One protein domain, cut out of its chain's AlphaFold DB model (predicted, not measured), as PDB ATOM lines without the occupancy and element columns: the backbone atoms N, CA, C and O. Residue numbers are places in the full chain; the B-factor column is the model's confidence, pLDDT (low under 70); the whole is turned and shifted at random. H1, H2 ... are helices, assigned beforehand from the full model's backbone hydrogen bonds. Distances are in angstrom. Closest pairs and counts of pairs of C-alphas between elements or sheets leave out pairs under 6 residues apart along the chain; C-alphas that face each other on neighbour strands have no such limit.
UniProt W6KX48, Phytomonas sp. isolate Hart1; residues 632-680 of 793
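This is residues 632 to 680 of the 793 residues of a protein of Phytomonas sp. isolate Hart1 (UniProt W6KX48). The printed part makes an open, narrow U: H1 forms one arm, H3 forms the other and runs back in the opposite direction, and the short H2 lies in the bend. A gap is left between the two arms, and the first and last printed residues lie at the open end. Along the 49 printed residues the order is H1, H2, H3, with no named strand, and the class is all helix. The whole is loose, with a radius of gyration of the C-alphas of 12.1 A, and its outline is a rod spanning 38 by 18 by 14 A.

H1, residues 636 to 645, touches no helix. It is apart from H2, residues 651 to 656, though a tight link of 5 residues joins them. Another tight link of 5 residues leads from H2 to H3, residues 662 to 675. H2 and H3 are close but not clearly touching: their closest C-alphas, those of Glu 654 and Lys 662, are 7.8 A apart. These two helices run the same way at a steep tilt of 54 degrees. H1 and H3 are apart, with no C-alpha of the one within 8 A of the other. In H1, H2 and H3 every O i to N i+4 pair is within hydrogen-bond range.

H1 begins at C-alpha 636, (30.602, 23.705, 174.996), and measures 14.4 A from first to last C-alpha. H2 begins at C-alpha 651, (36.414, 11.339, 152.292), and measures 8.6 A. H3, the longest helix, measures 19.6 A and ends at C-alpha 675, (35.521, 10.066, 180.308).

The two C-alphas farthest apart, those of Ser 652 and Lys 680, are 38.9 A apart, while those of Gln 632 and Lys 680 are 11.8 A apart. The printed part has no cut and no long link. The mean pLDDT of the printed part is 70.9, and residues 632 to 637, 657 and 673 to 680 are under 70.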
ATOM      1  N   GLN A 632      33.289  19.514 184.812       46.59
ATOM      2  CA  GLN A 632      33.829  19.982 183.543       46.59
ATOM      3  C   GLN A 632      33.005  19.332 182.431       46.59
ATOM      4  O   GLN A 632      33.353  18.270 181.920       46.59
ATOM      5  N   ARG A 633      31.889  19.975 182.062       48.44
ATOM      6  CA  ARG A 633      31.228  19.699 180.785       48.44
ATOM      7  C   ARG A 633      32.320  19.762 179.713       48.44
ATOM      8  O   ARG A 633      33.024  20.773 179.688       48.44
ATOM      9  N   PRO A 634      32.477  18.746 178.846       54.00
ATOM     10  CA  PRO A 634      33.447  18.818 177.757       54.00
ATOM     11  C   PRO A 634      33.124  20.075 176.952       54.00
ATOM     12  O   PRO A 634      31.982  20.192 176.496       54.00
ATOM     13  N   ASP A 635      34.081  21.017 176.878       60.44
ATOM     14  CA  ASP A 635      33.799  22.445 176.655       60.44
ATOM     15  C   ASP A 635      32.682  22.641 175.635       60.44
ATOM     16  O   ASP A 635      32.716  22.056 174.547       60.44
ATOM     17  N   GLU A 636      31.702  23.492 175.936       64.38
ATOM     18  CA  GLU A 636      30.602  23.705 174.996       64.38
ATOM     19  C   GLU A 636      31.104  24.189 173.626       64.38
ATOM     20  O   GLU A 636      30.479  23.921 172.604       64.38
ATOM     21  N   GLU A 637      32.267  24.840 173.569       68.50
ATOM     22  CA  GLU A 637      32.962  25.092 172.311       68.50
ATOM     23  C   GLU A 637      33.499  23.831 171.632       68.50
ATOM     24  O   GLU A 637      33.355  23.708 170.421       68.50
ATOM     25  N   ILE A 638      34.146  22.923 172.367       70.19
ATOM     26  CA  ILE A 638      34.715  21.674 171.844       70.19
ATOM     27  C   ILE A 638      33.594  20.794 171.285       70.19
ATOM     28  O   ILE A 638      33.671  20.378 170.130       70.19
ATOM     29  N   THR A 639      32.501  20.598 172.023       70.62
ATOM     30  CA  THR A 639      31.323  19.869 171.518       70.62
ATOM     31  C   THR A 639      30.702  20.556 170.294       70.62
ATOM     32  O   THR A 639      30.455  19.888 169.289       70.62
ATOM     33  N   LYS A 640      30.554  21.892 170.287       79.50
ATOM     34  CA  LYS A 640      30.082  22.652 169.105       79.50
ATOM     35  C   LYS A 640      31.066  22.590 167.920       79.50
ATOM     36  O   LYS A 640      30.619  22.609 166.773       79.50
ATOM     37  N   LYS A 641      32.382  22.483 168.157       78.19
ATOM     38  CA  LYS A 641      33.434  22.293 167.135       78.19
ATOM     39  C   LYS A 641      33.354  20.885 166.527       78.19
ATOM     40  O   LYS A 641      33.240  20.772 165.305       78.19
ATOM     41  N   TRP A 642      33.283  19.826 167.337       75.00
ATOM     42  CA  TRP A 642      33.107  18.446 166.853       75.00
ATOM     43  C   TRP A 642      31.784  18.247 166.102       75.00
ATOM     44  O   TRP A 642      31.775  17.661 165.022       75.00
ATOM     45  N   GLN A 643      30.681  18.834 166.578       78.00
ATOM     46  CA  GLN A 643      29.399  18.821 165.863       78.00
ATOM     47  C   GLN A 643      29.425  19.568 164.516       78.00
ATOM     48  O   GLN A 643      28.507  19.387 163.718       78.00
ATOM     49  N   ARG A 644      30.414  20.430 164.234       78.25
ATOM     50  CA  ARG A 644      30.635  20.986 162.881       78.25
ATOM     51  C   ARG A 644      31.434  20.011 162.015       78.25
ATOM     52  O   ARG A 644      31.073  19.801 160.864       78.25
ATOM     53  N   ILE A 645      32.455  19.365 162.581       78.81
ATOM     54  CA  ILE A 645      33.278  18.360 161.889       78.81
ATOM     55  C   ILE A 645      32.425  17.157 161.445       78.81
ATOM     56  O   ILE A 645      32.482  16.771 160.284       78.81
ATOM     57  N   LEU A 646      31.548  16.637 162.312       76.88
ATOM     58  CA  LEU A 646      30.633  15.525 161.991       76.88
ATOM     59  C   LEU A 646      29.546  15.874 160.955       76.88
ATOM     60  O   LEU A 646      28.981  14.966 160.336       76.88
ATOM     61  N   ARG A 647      29.245  17.169 160.766       78.50
ATOM     62  CA  ARG A 647      28.344  17.678 159.714       78.50
ATOM     63  C   ARG A 647      29.048  17.852 158.366       78.50
ATOM     64  O   ARG A 647      28.417  17.635 157.340       78.50
ATOM     65  N   ASN A 648      30.339  18.179 158.373       78.56
ATOM     66  CA  ASN A 648      31.149  18.420 157.174       78.56
ATOM     67  C   ASN A 648      32.097  17.233 156.885       78.56
ATOM     68  O   ASN A 648      33.253  17.425 156.502       78.56
ATOM     69  N   TRP A 649      31.634  16.008 157.145       79.69
ATOM     70  CA  TRP A 649      32.456  14.800 157.105       79.69
ATOM     71  C   TRP A 649      32.564  14.240 155.680       79.69
ATOM     72  O   TRP A 649      31.623  13.631 155.173       79.69
ATOM     73  N   ASN A 650      33.725  14.439 155.050       80.44
ATOM     74  CA  ASN A 650      34.011  14.065 153.660       80.44
ATOM     75  C   ASN A 650      35.163  13.043 153.594       80.44
ATOM     76  O   ASN A 650      35.993  12.999 154.499       80.44
ATOM     77  N   GLU A 651      35.313  12.311 152.482       74.94
ATOM     78  CA  GLU A 651      36.414  11.339 152.292       74.94
ATOM     79  C   GLU A 651      37.820  11.911 152.551       74.94
ATOM     80  O   GLU A 651      38.712  11.204 153.020       74.94
ATOM     81  N   SER A 652      38.041  13.193 152.245       71.06
ATOM     82  CA  SER A 652      39.311  13.882 152.510       71.06
ATOM     83  C   SER A 652      39.635  13.951 154.007       71.06
ATOM     84  O   SER A 652      40.805  13.922 154.380       71.06
ATOM     85  N   VAL A 653      38.608  14.016 154.864       73.06
ATOM     86  CA  VAL A 653      38.740  13.984 156.328       73.06
ATOM     87  C   VAL A 653      39.061  12.566 156.792       73.06
ATOM     88  O   VAL A 653      39.968  12.396 157.597       73.06
ATOM     89  N   GLU A 654      38.406  11.541 156.239       75.81
ATOM     90  CA  GLU A 654      38.713  10.141 156.575       75.81
ATOM     91  C   GLU A 654      40.150   9.768 156.186       75.81
ATOM     92  O   GLU A 654      40.866   9.161 156.981       75.81
ATOM     93  N   LYS A 655      40.621  10.218 155.015       75.56
ATOM     94  CA  LYS A 655      42.022  10.071 154.580       75.56
ATOM     95  C   LYS A 655      42.996  10.825 155.502       75.56
ATOM     96  O   LYS A 655      44.037  10.275 155.849       75.56
ATOM     97  N   ALA A 656      42.651  12.033 155.960       74.31
ATOM     98  CA  ALA A 656      43.468  12.798 156.910       74.31
ATOM     99  C   ALA A 656      43.494  12.194 158.333       74.31
ATOM    100  O   ALA A 656      44.499  12.311 159.029       74.31
ATOM    101  N   MET A 657      42.419  11.518 158.747       66.69
ATOM    102  CA  MET A 657      42.276  10.844 160.046       66.69
ATOM    103  C   MET A 657      42.728   9.369 160.018       66.69
ATOM    104  O   MET A 657      42.372   8.597 160.906       66.69
ATOM    105  N   GLY A 658      43.498   8.951 159.006       74.38
ATOM    106  CA  GLY A 658      44.090   7.609 158.937       74.38
ATOM    107  C   GLY A 658      43.112   6.472 158.613       74.38
ATOM    108  O   GLY A 658      43.380   5.326 158.958       74.38
ATOM    109  N   GLY A 659      41.981   6.766 157.965       77.06
ATOM    110  CA  GLY A 659      40.978   5.774 157.556       77.06
ATOM    111  C   GLY A 659      39.930   5.427 158.621       77.06
ATOM    112  O   GLY A 659      39.161   4.483 158.437       77.06
ATOM    113  N   ILE A 660      39.872   6.171 159.732       78.81
ATOM    114  CA  ILE A 660      38.845   5.983 160.765       78.81
ATOM    115  C   ILE A 660      37.481   6.426 160.213       78.81
ATOM    116  O   ILE A 660      37.248   7.614 159.994       78.81
ATOM    117  N   LYS A 661      36.568   5.463 160.032       80.88
ATOM    118  CA  LYS A 661      35.176   5.709 159.621       80.88
ATOM    119  C   LYS A 661      34.418   6.552 160.647       80.88
ATOM    120  O   LYS A 661      34.586   6.348 161.854       80.88
ATOM    121  N   LYS A 662      33.489   7.387 160.168       80.62
ATOM    122  CA  LYS A 662      32.609   8.239 160.996       80.62
ATOM    123  C   LYS A 662      32.042   7.552 162.251       80.62
ATOM    124  O   LYS A 662      32.217   8.075 163.343       80.62
ATOM    125  N   GLU A 663      31.430   6.373 162.129       82.06
ATOM    126  CA  GLU A 663      30.811   5.654 163.263       82.06
ATOM    127  C   GLU A 663      31.806   5.279 164.375       82.06
ATOM    128  O   GLU A 663      31.479   5.315 165.562       82.06
ATOM    129  N   ALA A 664      33.033   4.898 164.003       80.12
ATOM    130  CA  ALA A 664      34.085   4.580 164.963       80.12
ATOM    131  C   ALA A 664      34.585   5.855 165.655       80.12
ATOM    132  O   ALA A 664      34.837   5.848 166.859       80.12
ATOM    133  N   PHE A 665      34.662   6.963 164.912       78.38
ATOM    134  CA  PHE A 665      34.995   8.271 165.463       78.38
ATOM    135  C   PHE A 665      33.909   8.800 166.417       78.38
ATOM    136  O   PHE A 665      34.230   9.308 167.488       78.38
ATOM    137  N   GLU A 666      32.627   8.621 166.089       82.19
ATOM    138  CA  GLU A 666      31.501   8.989 166.960       82.19
ATOM    139  C   GLU A 666      31.495   8.176 168.263       82.19
ATOM    140  O   GLU A 666      31.325   8.760 169.332       82.19
ATOM    141  N   LYS A 667      31.788   6.867 168.211       83.06
ATOM    142  CA  LYS A 667      31.954   6.026 169.414       83.06
ATOM    143  C   LYS A 667      33.152   6.447 170.273       83.06
ATOM    144  O   LYS A 667      33.037   6.490 171.494       83.06
ATOM    145  N   LEU A 668      34.286   6.799 169.657       78.38
ATOM    146  CA  LEU A 668      35.445   7.348 170.374       78.38
ATOM    147  C   LEU A 668      35.128   8.708 171.018       78.38
ATOM    148  O   LEU A 668      35.575   8.977 172.131       78.38
ATOM    149  N   PHE A 669      34.336   9.550 170.352       76.38
ATOM    150  CA  PHE A 669      33.928  10.846 170.887       76.38
ATOM    151  C   PHE A 669      32.892  10.725 172.016       76.38
ATOM    152  O   PHE A 669      33.001  11.447 173.003       76.38
ATOM    153  N   GLN A 670      31.948   9.782 171.927       75.94
ATOM    154  CA  GLN A 670      31.059   9.424 173.041       75.94
ATOM    155  C   GLN A 670      31.874   8.940 174.245       75.94
ATOM    156  O   GLN A 670      31.785   9.545 175.307       75.94
ATOM    157  N   ALA A 671      32.787   7.983 174.051       72.25
ATOM    158  CA  ALA A 671      33.669   7.511 175.118       72.25
ATOM    159  C   ALA A 671      34.543   8.627 175.735       72.25
ATOM    160  O   ALA A 671      34.863   8.566 176.919       72.25
ATOM    161  N   TYR A 672      34.918   9.656 174.966       71.81
ATOM    162  CA  TYR A 672      35.620  10.842 175.476       71.81
ATOM    163  C   TYR A 672      34.705  11.799 176.267       71.81
ATOM    164  O   TYR A 672      35.134  12.373 177.268       71.81
ATOM    165  N   ILE A 673      33.439  11.955 175.867       66.38
ATOM    166  CA  ILE A 673      32.433  12.665 176.673       66.38
ATOM    167  C   ILE A 673      32.208  11.911 177.991       66.38
ATOM    168  O   ILE A 673      32.263  12.526 179.055       66.38
ATOM    169  N   ASP A 674      32.049  10.589 177.946       64.31
ATOM    170  CA  ASP A 674      31.838   9.754 179.132       64.31
ATOM    171  C   ASP A 674      33.057   9.792 180.078       64.31
ATOM    172  O   ASP A 674      32.897   9.875 181.299       64.31
ATOM    173  N   GLN A 675      34.283   9.859 179.537       58.12
ATOM    174  CA  GLN A 675      35.521  10.066 180.308       58.12
ATOM    175  C   GLN A 675      35.516  11.352 181.152       58.12
ATOM    176  O   GLN A 675      36.180  11.378 182.188       58.12
ATOM    177  N   SER A 676      34.745  12.389 180.793       50.28
ATOM    178  CA  SER A 676      34.623  13.597 181.635       50.28
ATOM    179  C   SER A 676      33.961  13.330 182.998       50.28
ATOM    180  O   SER A 676      34.117  14.122 183.925       50.28
ATOM    181  N   THR A 677      33.284  12.185 183.153       50.28
ATOM    182  CA  THR A 677      32.696  11.723 184.424       50.28
ATOM    183  C   THR A 677      33.638  10.855 185.270       50.28
ATOM    184  O   THR A 677      33.324  10.550 186.419       50.28
ATOM    185  N   TRP A 678      34.800  10.454 184.735       51.44
ATOM    186  CA  TRP A 678      35.642   9.399 185.323       51.44
ATOM    187  C   TRP A 678      36.364   9.810 186.618       51.44
ATOM    188  O   TRP A 678      36.679   8.958 187.448       51.44
ATOM    189  N   LEU A 679      36.599  11.110 186.837       49.78
ATOM    190  CA  LEU A 679      37.259  11.620 188.044       49.78
ATOM    191  C   LEU A 679      36.249  11.922 189.168       49.78
ATOM    192  O   LEU A 679      36.035  13.076 189.539       49.78
ATOM    193  N   LYS A 680      35.645  10.871 189.740       56.97
ATOM    194  CA  LYS A 680      34.914  10.955 191.021       56.97
ATOM    195  C   LYS A 680      35.891  11.459 192.095       56.97
ATOM    196  O   LYS A 680      36.872  10.778 192.389       56.97
TER     197      LYS A 680